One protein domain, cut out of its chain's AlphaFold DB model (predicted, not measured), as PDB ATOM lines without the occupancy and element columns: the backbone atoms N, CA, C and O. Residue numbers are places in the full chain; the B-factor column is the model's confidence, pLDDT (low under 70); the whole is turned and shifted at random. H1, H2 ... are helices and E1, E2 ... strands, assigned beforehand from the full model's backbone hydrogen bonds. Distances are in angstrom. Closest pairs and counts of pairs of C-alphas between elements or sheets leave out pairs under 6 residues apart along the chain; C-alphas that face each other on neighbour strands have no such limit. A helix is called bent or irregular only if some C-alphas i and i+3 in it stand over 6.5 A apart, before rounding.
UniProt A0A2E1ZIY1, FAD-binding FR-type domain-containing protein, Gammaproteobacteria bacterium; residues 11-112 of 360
ATOM      1  N   CYS A  11     161.235 124.595 -26.717       90.31
ATOM      2  CA  CYS A  11     161.519 125.830 -27.438       90.31
ATOM      3  C   CYS A  11     162.046 126.872 -26.456       90.31
ATOM      4  O   CYS A  11     161.356 127.216 -25.497       90.31
ATOM      5  N   TYR A  12     163.244 127.384 -26.722       89.94
ATOM      6  CA  TYR A  12     163.837 128.487 -25.974       89.94
ATOM      7  C   TYR A  12     163.864 129.732 -26.856       89.94
ATOM      8  O   TYR A  12     164.425 129.718 -27.958       89.94
ATOM      9  N   GLU A  13     163.250 130.802 -26.361       93.56
ATOM     10  CA  GLU A  13     163.129 132.077 -27.058       93.56
ATOM     11  C   GLU A  13     163.871 133.182 -26.305       93.56
ATOM     12  O   GLU A  13     163.862 133.235 -25.077       93.56
ATOM     13  N   ALA A  14     164.477 134.094 -27.059       94.38
ATOM     14  CA  ALA A  14     164.998 135.355 -26.556       94.38
ATOM     15  C   ALA A  14     164.420 136.479 -27.415       94.38
ATOM     16  O   ALA A  14     164.390 136.372 -28.639       94.38
ATOM     17  N   HIS A  15     163.922 137.537 -26.772       95.31
ATOM     18  CA  HIS A  15     163.326 138.693 -27.457       95.31
ATOM     19  C   HIS A  15     162.235 138.326 -28.482       95.31
ATOM     20  O   HIS A  15     162.110 138.948 -29.527       95.31
ATOM     21  N   GLY A  16     161.436 137.293 -28.190       94.44
ATOM     22  CA  GLY A  16     160.345 136.838 -29.064       94.44
ATOM     23  C   GLY A  16     160.780 135.995 -30.268       94.44
ATOM     24  O   GLY A  16     159.954 135.701 -31.132       94.44
ATOM     25  N   HIS A  17     162.051 135.586 -30.334       94.94
ATOM     26  CA  HIS A  17     162.576 134.737 -31.399       94.94
ATOM     27  C   HIS A  17     163.149 133.424 -30.851       94.94
ATOM     28  O   HIS A  17     163.859 133.447 -29.842       94.94
ATOM     29  N   PRO A  18     162.929 132.280 -31.531       93.88
ATOM     30  CA  PRO A  18     163.619 131.037 -31.205       93.88
ATOM     31  C   PRO A  18     165.133 131.201 -31.346       93.88
ATOM     32  O   PRO A  18     165.616 131.618 -32.401       93.88
ATOM     33  N   ILE A  19     165.880 130.840 -30.302       91.88
ATOM     34  CA  ILE A  19     167.350 130.919 -30.307       91.88
ATOM     35  C   ILE A  19     167.923 129.912 -31.310       91.88
ATOM     36  O   ILE A  19     168.829 130.218 -32.087       91.88
ATOM     37  N   LEU A  20     167.372 128.696 -31.307       89.06
ATOM     38  CA  LEU A  20     167.817 127.609 -32.167       89.06
ATOM     39  C   LEU A  20     167.161 127.691 -33.546       89.06
ATOM     40  O   LEU A  20     165.945 127.848 -33.665       89.06
ATOM     41  N   SER A  21     167.948 127.474 -34.599       84.50
ATOM     42  CA  SER A  21     167.456 127.469 -35.984       84.50
ATOM     43  C   SER A  21     166.424 126.364 -36.247       84.50
ATOM     44  O   SER A  21     165.478 126.562 -37.008       84.50
ATOM     45  N   ASN A  22     166.547 125.219 -35.569       86.94
ATOM     46  CA  ASN A  22     165.565 124.130 -35.581       86.94
ATOM     47  C   ASN A  22     164.461 124.288 -34.513       86.94
ATOM     48  O   ASN A  22     163.646 123.380 -34.353       86.94
ATOM     49  N   LYS A  23     164.425 125.424 -33.800       89.19
ATOM     50  CA  LYS A  23     163.457 125.846 -32.766       89.19
ATOM     51  C   LYS A  23     163.434 125.032 -31.473       89.19
ATOM     52  O   LYS A  23     163.117 125.587 -30.432       89.19
ATOM     53  N   LEU A  24     163.763 123.746 -31.526       89.94
ATOM     54  CA  LEU A  24     163.684 122.826 -30.394       89.94
ATOM     55  C   LEU A  24     165.076 122.356 -29.960       89.94
ATOM     56  O   LEU A  24     165.888 121.948 -30.794       89.94
ATOM     57  N   GLY A  25     165.329 122.379 -28.653       87.06
ATOM     58  CA  GLY A  25     166.589 121.965 -28.036       87.06
ATOM     59  C   GLY A  25     166.374 121.019 -26.861       87.06
ATOM     60  O   GLY A  25     165.324 121.037 -26.228       87.06
ATOM     61  N   GLY A  26     167.364 120.172 -26.579       87.00
ATOM     62  CA  GLY A  26     167.333 119.311 -25.396       87.00
ATOM     63  C   GLY A  26     167.531 120.108 -24.106       87.00
ATOM     64  O   GLY A  26     168.222 121.127 -24.103       87.00
ATOM     65  N   VAL A  27     166.960 119.616 -23.009       87.19
ATOM     66  CA  VAL A  27     167.146 120.189 -21.670       87.19
ATOM     67  C   VAL A  27     168.296 119.469 -20.968       87.19
ATOM     68  O   VAL A  27     168.428 118.249 -21.033       87.19
ATOM     69  N   SER A  28     169.159 120.227 -20.301       87.44
ATOM     70  CA  SER A  28     170.284 119.726 -19.503       87.44
ATOM     71  C   SER A  28     170.367 120.514 -18.197       87.44
ATOM     72  O   SER A  28     169.738 121.560 -18.068       87.44
ATOM     73  N   GLY A  29     171.144 120.035 -17.226       89.69
ATOM     74  CA  GLY A  29     171.280 120.707 -15.930       89.69
ATOM     75  C   GLY A  29     170.633 119.955 -14.773       89.69
ATOM     76  O   GLY A  29     170.057 118.882 -14.943       89.69
ATOM     77  N   LYS A  30     170.712 120.549 -13.579       91.81
ATOM     78  CA  LYS A  30     170.160 119.992 -12.331       91.81
ATOM     79  C   LYS A  30     168.660 119.681 -12.430       91.81
ATOM     80  O   LYS A  30     168.183 118.738 -11.814       91.81
ATOM     81  N   VAL A  31     167.923 120.406 -13.276       91.19
ATOM     82  CA  VAL A  31     166.474 120.226 -13.481       91.19
ATOM     83  C   VAL A  31     166.082 118.821 -13.957       91.19
ATOM     84  O   VAL A  31     164.998 118.345 -13.625       91.19
ATOM     85  N   ILE A  32     166.955 118.116 -14.691       92.06
ATOM     86  CA  ILE A  32     166.654 116.763 -15.188       92.06
ATOM     87  C   ILE A  32     167.040 115.649 -14.208       92.06
ATOM     88  O   ILE A  32     166.731 114.488 -14.479       92.06
ATOM     89  N   LEU A  33     167.673 115.981 -13.074       93.88
ATOM     90  CA  LEU A  33     168.198 115.019 -12.102       93.88
ATOM     91  C   LEU A  33     167.150 113.982 -11.640       93.88
ATOM     92  O   LEU A  33     167.417 112.785 -11.776       93.88
ATOM     93  N   PRO A  34     165.930 114.366 -11.192       94.00
ATOM     94  CA  PRO A  34     164.944 113.385 -10.728       94.00
ATOM     95  C   PRO A  34     164.492 112.430 -11.839       94.00
ATOM     96  O   PRO A  34     164.254 111.245 -11.610       94.00
ATOM     97  N   THR A  35     164.392 112.943 -13.068       93.00
ATOM     98  CA  THR A  35     163.995 112.138 -14.228       93.00
ATOM     99  C   THR A  35     165.106 111.171 -14.624       93.00
ATOM    100  O   THR A  35     164.826 110.013 -14.928       93.00
ATOM    101  N   ALA A  36     166.363 111.618 -14.575       93.31
ATOM    102  CA  ALA A  36     167.521 110.790 -14.879       93.31
ATOM    103  C   ALA A  36     167.675 109.616 -13.899       93.31
ATOM    104  O   ALA A  36     167.859 108.488 -14.352       93.31
ATOM    105  N   LEU A  37     167.499 109.847 -12.592       94.44
ATOM    106  CA  LEU A  37     167.521 108.785 -11.576       94.44
ATOM    107  C   LEU A  37     166.471 107.700 -11.851       94.44
ATOM    108  O   LEU A  37     166.800 106.513 -11.892       94.44
ATOM    109  N   ARG A  38     165.221 108.103 -12.125       94.19
ATOM    110  CA  ARG A  38     164.142 107.166 -12.473       94.19
ATOM    111  C   ARG A  38     164.486 106.338 -13.715       94.19
ATOM    112  O   ARG A  38     164.322 105.121 -13.704       94.19
ATOM    113  N   CYS A  39     164.984 106.978 -14.773       93.56
ATOM    114  CA  CYS A  39     165.367 106.279 -16.001       93.56
ATOM    115  C   CYS A  39     166.506 105.275 -15.772       93.56
ATOM    116  O   CYS A  39     166.459 104.176 -16.320       93.56
ATOM    117  N   VAL A  40     167.511 105.616 -14.960       94.44
ATOM    118  CA  VAL A  40     168.600 104.688 -14.617       94.44
ATOM    119  C   VAL A  40     168.064 103.460 -13.881       94.44
ATOM    120  O   VAL A  40     168.417 102.346 -14.260       94.44
ATOM    121  N   GLN A  41     167.154 103.642 -12.921       94.81
ATOM    122  CA  GLN A  41     166.541 102.537 -12.177       94.81
ATOM    123  C   GLN A  41     165.703 101.606 -13.073       94.81
ATOM    124  O   GLN A  41     165.784 100.377 -12.960       94.81
ATOM    125  N   GLU A  42     164.922 102.179 -13.994       94.12
ATOM    126  CA  GLU A  42     164.140 101.424 -14.984       94.12
ATOM    127  C   GLU A  42     165.053 100.614 -15.918       94.12
ATOM    128  O   GLU A  42     164.793  99.437 -16.169       94.12
ATOM    129  N   ILE A  43     166.148 101.216 -16.392       94.06
ATOM    130  CA  ILE A  43     167.121 100.541 -17.262       94.06
ATOM    131  C   ILE A  43     167.847  99.435 -16.499       94.06
ATOM    132  O   ILE A  43     167.961  98.332 -17.025       94.06
ATOM    133  N   HIS A  44     168.288  99.689 -15.265       95.25
ATOM    134  CA  HIS A  44     168.954  98.692 -14.424       95.25
ATOM    135  C   HIS A  44     168.091  97.448 -14.204       95.25
ATOM    136  O   HIS A  44     168.590  96.331 -14.257       95.25
ATOM    137  N   SER A  45     166.778  97.629 -14.058       95.44
ATOM    138  CA  SER A  45     165.831  96.515 -13.922       95.44
ATOM    139  C   SER A  45     165.630  95.712 -15.216       95.44
ATOM    140  O   SER A  45     165.064  94.620 -15.176       95.44
ATOM    141  N   ALA A  46     166.042  96.250 -16.366       95.69
ATOM    142  CA  ALA A  46     165.797  95.675 -17.685       95.69
ATOM    143  C   ALA A  46     167.050  95.089 -18.358       95.69
ATOM    144  O   ALA A  46     166.910  94.382 -19.359       95.69
ATOM    145  N   VAL A  47     168.259  95.398 -17.872       94.25
ATOM    146  CA  VAL A  47     169.518  95.007 -18.528       94.25
ATOM    147  C   VAL A  47     170.588  94.570 -17.530       94.25
ATOM    148  O   VAL A  47     170.731  95.158 -16.467       94.25
ATOM    149  N   ASP A  48     171.426  93.615 -17.938       93.31
ATOM    150  CA  ASP A  48     172.534  93.090 -17.117       93.31
ATOM    151  C   ASP A  48     173.895  93.754 -17.414       93.31
ATOM    152  O   ASP A  48     174.936  93.341 -16.903       93.31
ATOM    153  N   CYS A  49     173.930  94.757 -18.299       94.56
ATOM    154  CA  CYS A  49     175.171  95.428 -18.695       94.56
ATOM    155  C   CYS A  49     175.452  96.685 -17.849       94.56
ATOM    156  O   CYS A  49     174.503  97.322 -17.390       94.56
ATOM    157  N   PRO A  50     176.723  97.117 -17.707       94.94
ATOM    158  CA  PRO A  50     177.056  98.352 -16.999       94.94
ATOM    159  C   PRO A  50     176.332  99.584 -17.559       94.94
ATOM    160  O   PRO A  50     176.219  99.775 -18.781       94.94
ATOM    161  N   ILE A  51     175.868 100.450 -16.658       94.62
ATOM    162  CA  ILE A  51     175.115 101.669 -16.985       94.62
ATOM    163  C   ILE A  51     175.976 102.894 -16.693       94.62
ATOM    164  O   ILE A  51     176.550 103.010 -15.612       94.62
ATOM    165  N   ILE A  52     176.040 103.816 -17.655       94.50
ATOM    166  CA  ILE A  52     176.598 105.153 -17.437       94.50
ATOM    167  C   ILE A  52     175.435 106.069 -17.044       94.50
ATOM    168  O   ILE A  52     174.576 106.367 -17.876       94.50
ATOM    169  N   GLY A  53     175.390 106.474 -15.775       93.69
ATOM    170  CA  GLY A  53     174.415 107.419 -15.241       93.69
ATOM    171  C   GLY A  53     174.883 108.853 -15.454       93.69
ATOM    172  O   GLY A  53     175.989 109.209 -15.057       93.69
ATOM    173  N   CYS A  54     174.059 109.678 -16.092       92.94
ATOM    174  CA  CYS A  54     174.325 111.102 -16.267       92.94
ATOM    175  C   CYS A  54     173.011 111.890 -16.250       92.94
ATOM    176  O   CYS A  54     171.950 111.347 -16.555       92.94
ATOM    177  N   GLY A  55     173.094 113.175 -15.909       92.31
ATOM    178  CA  GLY A  55     171.953 114.090 -15.916       92.31
ATOM    179  C   GLY A  55     171.813 114.849 -14.605       92.31
ATOM    180  O   GLY A  55     171.308 114.316 -13.626       92.31
ATOM    181  N   GLY A  56     172.261 116.105 -14.599       92.56
ATOM    182  CA  GLY A  56     172.097 117.006 -13.456       92.56
ATOM    183  C   GLY A  56     172.933 116.676 -12.218       92.56
ATOM    184  O   GLY A  56     172.660 117.240 -11.170       92.56
ATOM    185  N   ILE A  57     173.930 115.797 -12.336       95.69
ATOM    186  CA  ILE A  57     174.850 115.430 -11.250       95.69
ATOM    187  C   ILE A  57     175.812 116.592 -10.992       95.69
ATOM    188  O   ILE A  57     176.492 117.031 -11.924       95.69
ATOM    189  N   SER A  58     175.865 117.064  -9.748       96.00
ATOM    190  CA  SER A  58     176.728 118.156  -9.280       96.00
ATOM    191  C   SER A  58     177.436 117.865  -7.951       96.00
ATOM    192  O   SER A  58     178.435 118.527  -7.671       96.00
ATOM    193  N   SER A  59     176.982 116.882  -7.164       95.81
ATOM    194  CA  SER A  59     177.502 116.588  -5.817       95.81
ATOM    195  C   SER A  59     177.842 115.111  -5.578       95.81
ATOM    196  O   SER A  59     177.430 114.220  -6.328       95.81
ATOM    197  N   ALA A  60     178.547 114.823  -4.476       95.75
ATOM    198  CA  ALA A  60     178.767 113.454  -4.008       95.75
ATOM    199  C   ALA A  60     177.456 112.733  -3.625       95.75
ATOM    200  O   ALA A  60     177.353 111.517  -3.780       95.75
ATOM    201  N   GLU A  61     176.443 113.459  -3.142       95.12
ATOM    202  CA  GLU A  61     175.114 112.900  -2.852       95.12
ATOM    203  C   GLU A  61     174.398 112.452  -4.133       95.12
ATOM    204  O   GLU A  61     173.862 111.341  -4.183       95.12
ATOM    205  N   ASP A  62     174.456 113.259  -5.197       95.94
ATOM    206  CA  ASP A  62     173.900 112.877  -6.496       95.94
ATOM    207  C   ASP A  62     174.599 111.621  -7.034       95.94
ATOM    208  O   ASP A  62     173.942 110.690  -7.499       95.94
ATOM    209  N   VAL A  63     175.935 111.567  -6.945       96.69
ATOM    210  CA  VAL A  63     176.736 110.402  -7.355       96.69
ATOM    211  C   VAL A  63     176.256 109.132  -6.646       96.69
ATOM    212  O   VAL A  63     175.980 108.134  -7.315       96.69
ATOM    213  N   ARG A  64     176.107 109.174  -5.315       95.94
ATOM    214  CA  ARG A  64     175.612 108.036  -4.520       95.94
ATOM    215  C   ARG A  64     174.190 107.649  -4.922       95.94
ATOM    216  O   ARG A  64     173.929 106.472  -5.145       95.94
ATOM    217  N   SER A  65     173.313 108.629  -5.132       96.69
ATOM    218  CA  SER A  65     171.937 108.392  -5.590       96.69
ATOM    219  C   SER A  65     171.892 107.657  -6.937       96.69
ATOM    220  O   SER A  65     171.090 106.745  -7.132       96.69
ATOM    221  N   PHE A  66     172.779 108.000  -7.877       96.88
ATOM    222  CA  PHE A  66     172.880 107.283  -9.153       96.88
ATOM    223  C   PHE A  66     173.434 105.865  -9.002       96.88
ATOM    224  O   PHE A  66     172.977 104.961  -9.704       96.88
ATOM    225  N   GLN A  67     174.403 105.657  -8.109       96.50
ATOM    226  CA  GLN A  67     174.926 104.322  -7.804       96.50
ATOM    227  C   GLN A  67     173.839 103.433  -7.188       96.50
ATOM    228  O   GLN A  67     173.661 102.298  -7.626       96.50
ATOM    229  N   GLU A  68     173.056 103.965  -6.246       97.12
ATOM    230  CA  GLU A  68     171.897 103.285  -5.652       97.12
ATOM    231  C   GLU A  68     170.814 102.964  -6.692       97.12
ATOM    232  O   GLU A  68     170.203 101.898  -6.642       97.12
ATOM    233  N   ALA A  69     170.617 103.842  -7.682       96.12
ATOM    234  CA  ALA A  69     169.719 103.595  -8.808       96.12
ATOM    235  C   ALA A  69     170.240 102.528  -9.797       96.12
ATOM    236  O   ALA A  69     169.487 102.096 -10.671       96.12
ATOM    237  N   GLY A  70     171.500 102.091  -9.681       95.69
ATOM    238  CA  GLY A  70     172.091 101.028 -10.502       95.69
ATOM    239  C   GLY A  70     173.098 101.495 -11.560       95.69
ATOM    240  O   GLY A  70     173.488 100.704 -12.425       95.69
ATOM    241  N   ALA A  71     173.544 102.756 -11.528       96.00
ATOM    242  CA  ALA A  71     174.630 103.219 -12.391       96.00
ATOM    243  C   ALA A  71     175.982 102.622 -11.963       96.00
ATOM    244  O   ALA A  71     176.346 102.631 -10.790       96.00
ATOM    245  N   SER A  72     176.761 102.146 -12.936       95.75
ATOM    246  CA  SER A  72     178.116 101.612 -12.725       95.75
ATOM    247  C   SER A  72     179.207 102.658 -12.961       95.75
ATOM    248  O   SER A  72     180.298 102.554 -12.412       95.75
ATOM    249  N   ILE A  73     178.930 103.639 -13.820       95.25
ATOM    250  CA  ILE A  73     179.831 104.736 -14.190       95.25
ATOM    251  C   ILE A  73     179.030 106.032 -14.110       95.25
ATOM    252  O   ILE A  73     177.859 106.052 -14.489       95.25
ATOM    253  N   ILE A  74     179.661 107.112 -13.656       95.12
ATOM    254  CA  ILE A  74     179.013 108.412 -13.486       95.12
ATOM    255  C   ILE A  74     179.564 109.422 -14.490       95.12
ATOM    256  O   ILE A  74     180.773 109.612 -14.590       95.12
ATOM    257  N   GLY A  75     178.668 110.057 -15.242       93.69
ATOM    258  CA  GLY A  75     178.977 111.133 -16.174       93.69
ATOM    259  C   GLY A  75     178.536 112.486 -15.625       93.69
ATOM    260  O   GLY A  75     177.343 112.715 -15.414       93.69
ATOM    261  N   ILE A  76     179.493 113.397 -15.454       94.62
ATOM    262  CA  ILE A  76     179.256 114.779 -15.025       94.62
ATOM    263  C   ILE A  76     179.416 115.698 -16.236       94.62
ATOM    264  O   ILE A  76     180.416 115.632 -16.944       94.62
ATOM    265  N   GLY A  77     178.398 116.520 -16.494       93.12
ATOM    266  CA  GLY A  77     178.341 117.396 -17.667       93.12
ATOM    267  C   GLY A  77     178.051 118.840 -17.284       93.12
ATOM    268  O   GLY A  77     178.961 119.644 -17.134       93.12
ATOM    269  N   SER A  78     176.774 119.174 -17.096       93.44
ATOM    270  CA  SER A  78     176.316 120.552 -16.853       93.44
ATOM    271  C   SER A  78     176.898 121.229 -15.608       93.44
ATOM    272  O   SER A  78     176.888 122.450 -15.546       93.44
ATOM    273  N   ALA A  79     177.400 120.471 -14.630       95.81
ATOM    274  CA  ALA A  79     178.090 121.044 -13.473       95.81
ATOM    275  C   ALA A  79     179.419 121.729 -13.848       95.81
ATOM    276  O   ALA A  79     179.871 122.612 -13.132       95.81
ATOM    277  N   LEU A  80     180.010 121.360 -14.992       96.44
ATOM    278  CA  LEU A  80     181.295 121.874 -15.478       96.44
ATOM    279  C   LEU A  80     181.151 123.130 -16.357       96.44
ATOM    280  O   LEU A  80     182.129 123.609 -16.934       96.44
ATOM    281  N   VAL A  81     179.927 123.642 -16.532       96.00
ATOM    282  CA  VAL A  81     179.672 124.834 -17.353       96.00
ATOM    283  C   VAL A  81     180.420 126.026 -16.760       96.00
ATOM    284  O   VAL A  81     180.358 126.297 -15.564       96.00
ATOM    285  N   GLY A  82     181.129 126.749 -17.620       95.69
ATOM    286  CA  GLY A  82     181.889 127.936 -17.258       95.69
ATOM    287  C   GLY A  82     183.208 127.662 -16.539       95.69
ATOM    288  O   GLY A  82     183.936 128.620 -16.322       95.69
ATOM    289  N   MET A  83     183.537 126.416 -16.185       97.06
ATOM    290  CA  MET A  83     184.796 126.061 -15.521       97.06
ATOM    291  C   MET A  83     185.956 125.968 -16.518       97.06
ATOM    292  O   MET A  83     185.818 125.335 -17.575       97.06
ATOM    293  N   THR A  84     187.106 126.537 -16.153       96.56
ATOM    294  CA  THR A  84     188.388 126.299 -16.838       96.56
ATOM    295  C   THR A  84     188.841 124.843 -16.672       96.56
ATOM    296  O   THR A  84     188.231 124.059 -15.943       96.56
ATOM    297  N   THR A  85     189.894 124.436 -17.371       95.69
ATOM    298  CA  THR A  85     190.518 123.117 -17.209       95.69
ATOM    299  C   THR A  85     191.011 122.903 -15.775       95.69
ATOM    300  O   THR A  85     190.779 121.831 -15.211       95.69
ATOM    301  N   ASP A  86     191.593 123.931 -15.154       95.31
ATOM    302  CA  ASP A  86     192.046 123.874 -13.760       95.31
ATOM    303  C   ASP A  86     190.869 123.798 -12.782       95.31
ATOM    304  O   ASP A  86     190.869 122.955 -11.884       95.31
ATOM    305  N   ASP A  87     189.817 124.594 -13.009       97.06
ATOM    306  CA  ASP A  87     188.588 124.552 -12.206       97.06
ATOM    307  C   ASP A  87     187.952 123.150 -12.238       97.06
ATOM    308  O   ASP A  87     187.488 122.645 -11.216       97.06
ATOM    309  N   ILE A  88     187.946 122.493 -13.407       97.06
ATOM    310  CA  ILE A  88     187.448 121.117 -13.551       97.06
ATOM    311  C   ILE A  88     188.309 120.145 -12.743       97.06
ATOM    312  O   ILE A  88     187.770 119.273 -12.056       97.06
ATOM    313  N   ALA A  89     189.637 120.271 -12.819       96.62
ATOM    314  CA  ALA A  89     190.541 119.415 -12.059       96.62
ATOM    315  C   ALA A  89     190.300 119.563 -10.550       96.62
ATOM    316  O   ALA A  89     190.236 118.560  -9.836       96.62
ATOM    317  N   ASP A  90     190.115 120.789 -10.068       96.94
ATOM    318  CA  ASP A  90     189.833 121.063  -8.662       96.94
ATOM    319  C   ASP A  90     188.449 120.565  -8.238       96.94
ATOM    320  O   ASP A  90     188.340 119.902  -7.202       96.94
ATOM    321  N   TYR A  91     187.419 120.752  -9.068       97.38
ATOM    322  CA  TYR A  91     186.092 120.175  -8.845       97.38
ATOM    323  C   TYR A  91     186.155 118.654  -8.648       97.38
ATOM    324  O   TYR A  91     185.627 118.129  -7.666       97.38
ATOM    325  N   PHE A  92     186.852 117.931  -9.533       97.19
ATOM    326  CA  PHE A  92     186.965 116.476  -9.421       97.19
ATOM    327  C   PHE A  92     187.833 116.022  -8.242       97.19
ATOM    328  O   PHE A  92     187.526 114.984  -7.650       97.19
ATOM    329  N   LYS A  93     188.874 116.775  -7.857       96.19
ATOM    330  CA  LYS A  93     189.649 116.495  -6.631       96.19
ATOM    331  C   LYS A  93     188.762 116.591  -5.392       96.19
ATOM    332  O   LYS A  93     188.776 115.681  -4.566       96.19
ATOM    333  N   VAL A  94     187.980 117.668  -5.283       95.56
ATOM    334  CA  VAL A  94     187.058 117.880  -4.160       95.56
ATOM    335  C   VAL A  94     185.993 116.787  -4.135       95.56
ATOM    336  O   VAL A  94     185.851 116.108  -3.119       95.56
ATOM    337  N   LEU A  95     185.324 116.533  -5.263       96.06
ATOM    338  CA  LEU A  95     184.296 115.498  -5.371       96.06
ATOM    339  C   LEU A  95     184.822 114.104  -4.996       96.06
ATOM    340  O   LEU A  95     184.158 113.366  -4.270       96.06
ATOM    341  N   SER A  96     186.018 113.740  -5.464       94.94
ATOM    342  CA  SER A  96     186.625 112.439  -5.148       94.94
ATOM    343  C   SER A  96     186.908 112.305  -3.650       94.94
ATOM    344  O   SER A  96     186.577 111.285  -3.049       94.94
ATOM    345  N   ASN A  97     187.434 113.361  -3.020       93.62
ATOM    346  CA  ASN A  97     187.688 113.380  -1.581       93.62
ATOM    347  C   ASN A  97     186.395 113.235  -0.752       93.62
ATOM    348  O   ASN A  97     186.380 112.502   0.235       93.62
ATOM    349  N   GLU A  98     185.296 113.882  -1.158       93.31
ATOM    350  CA  GLU A  98     183.987 113.729  -0.501       93.31
ATOM    351  C   GLU A  98     183.426 112.310  -0.605       93.31
ATOM    352  O   GLU A  98     182.780 111.816   0.326       93.31
ATOM    353  N   LEU A  99     183.636 111.654  -1.749       93.06
ATOM    354  CA  LEU A  99     183.181 110.287  -1.981       93.06
ATOM    355  C   LEU A  99     183.949 109.277  -1.123       93.06
ATOM    356  O   LEU A  99     183.325 108.357  -0.596       93.06
ATOM    357  N   GLU A 100     185.259 109.469  -0.955       92.31
ATOM    358  CA  GLU A 100     186.136 108.570  -0.194       92.31
ATOM    359  C   GLU A 100     186.028 108.757   1.322       92.31
ATOM    360  O   GLU A 100     185.908 107.778   2.059       92.31
ATOM    361  N   ASN A 101     186.075 110.004   1.793       88.00
ATOM    362  CA  ASN A 101     186.250 110.303   3.215       88.00
ATOM    363  C   ASN A 101     184.955 110.732   3.916       88.00
ATOM    364  O   ASN A 101     184.883 110.685   5.144       88.00
ATOM    365  N   GLY A 102     183.928 111.111   3.148       77.19
ATOM    366  CA  GLY A 102     182.714 111.721   3.676       77.19
ATOM    367  C   GLY A 102     182.962 113.139   4.202       77.19
ATOM    368  O   GLY A 102     183.972 113.438   4.836       77.19
ATOM    369  N   THR A 103     182.019 114.033   3.946       68.69
ATOM    370  CA  THR A 103     181.995 115.401   4.476       68.69
ATOM    371  C   THR A 103     180.574 115.719   4.925       68.69
ATOM    372  O   THR A 103     179.616 115.155   4.396       68.69
ATOM    373  N   GLU A 104     180.422 116.596   5.921       59.00
ATOM    374  CA  GLU A 104     179.091 117.051   6.357       59.00
ATOM    375  C   GLU A 104     178.469 118.062   5.371       59.00
ATOM    376  O   GLU A 104     177.250 118.197   5.325       59.00
ATOM    377  N   GLU A 105     179.284 118.728   4.542       67.06
ATOM    378  CA  GLU A 105     178.853 119.712   3.538       67.06
ATOM    379  C   GLU A 105     179.247 119.285   2.114       67.06
ATOM    380  O   GLU A 105     180.316 118.702   1.906       67.06
ATOM    381  N   SER A 106     178.399 119.612   1.126       74.38
ATOM    382  CA  SER A 106     178.669 119.378  -0.300       74.38
ATOM    383  C   SER A 106     179.555 120.476  -0.899       74.38
ATOM    384  O   SER A 106     179.118 121.325  -1.675       74.38
ATOM    385  N   SER A 107     180.827 120.455  -0.522       84.38
ATOM    386  CA  SER A 107     181.893 121.323  -1.024       84.38
ATOM    387  C   SER A 107     182.175 121.196  -2.528       84.38
ATOM    388  O   SER A 107     182.627 122.164  -3.125       84.38
ATOM    389  N   ALA A 108     181.882 120.067  -3.181       91.25
ATOM    390  CA  ALA A 108     181.995 119.983  -4.642       91.25
ATOM    391  C   ALA A 108     180.910 120.815  -5.348       91.25
ATOM    392  O   ALA A 108     181.186 121.511  -6.326       91.25
ATOM    393  N   GLU A 109     179.673 120.782  -4.843       94.00
ATOM    394  CA  GLU A 109     178.553 121.510  -5.444       94.00
ATOM    395  C   GLU A 109     178.695 123.030  -5.292       94.00
ATOM    396  O   GLU A 109     178.240 123.770  -6.163       94.00
ATOM    397  N   THR A 110     179.385 123.515  -4.254       93.56
ATOM    398  CA  THR A 110     179.645 124.956  -4.082       93.56
ATOM    399  C   THR A 110     180.568 125.541  -5.153       93.56
ATOM    400  O   THR A 110     180.573 126.756  -5.346       93.56
ATOM    401  N   LEU A 111     181.320 124.702  -5.873       94.56
ATOM    402  CA  LEU A 111     182.152 125.119  -7.003       94.56
ATOM    403  C   LEU A 111     181.342 125.285  -8.300       94.56
ATOM    404  O   LEU A 111     181.829 125.888  -9.258       94.56
ATOM    405  N   VAL A 112     180.116 124.753  -8.358       95.50
ATOM    406  CA  VAL A 112     179.272 124.779  -9.559       95.50
ATOM    407  C   VAL A 112     178.711 126.178  -9.807       95.50
ATOM    408  O   VAL A 112     178.167 126.828  -8.917       95.50
TER     409      VAL A 112
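Overview. This is residues 11 to 112 of the 360 residues of the protein "FAD-binding FR-type domain-containing protein" of Gammaproteobacteria bacterium (UniProt A0A2E1ZIY1). Helices H1 and H2 run side by side next to a small parallel strand pair, E1 and E2; H3 is set to one side, and residues 11 to 29 form a long arm. The 102 printed residues, under half in named elements, run H1, E1, H2, E2, H3. The class is mostly helix; the whole is loose, radius of gyration of the C-alphas 15.9 A, spans 49 by 38 by 22 A.

Along the chain. Find C-alpha 30 at (170.160, 119.992, -12.331); H1, residues 30 to 44, runs 21.4 A, irregular, C-alphas 31 and 34 being 7.5 A apart. Read on through E1, 52 to 54, H2, 60 to 68, and E2, 73 to 75. H3, 85 to 101, runs 24.5 A to C-alpha 101 at (186.250, 110.303, 3.215).

Arrangement. E1, H2 and E2 form a strand-helix-strand unit, parallel neighbour strands joined through a helix, its crossover right-handed; N 53 and O 73, 2.8 A, are within hydrogen-bond range. Residues 37 to 40 of H1 alone only just touch H2, with 3 pairs of C-alphas within 8 A, closest Leu 37 and Phe 66, 6.1 A, at a shallow tilt of 23 degrees, the same way. Residues 95 to 99 of H3 alone only just touch H2, also with 3 pairs, closest C-alphas Ala 60 and Leu 99, 5.8 A, at a steep tilt of 63 degrees. H1 and H3 are apart. Every O i to N i+4 pair is within hydrogen-bond range in H2 and H3, 9 of 11 in H1.

Size, cuts and confidence. The farthest C-alphas, Gly 16 and Asn 101, are 49.2 A apart. The printed part has no cut, no link is long, and residues 103 to 105 are under pLDDT 70.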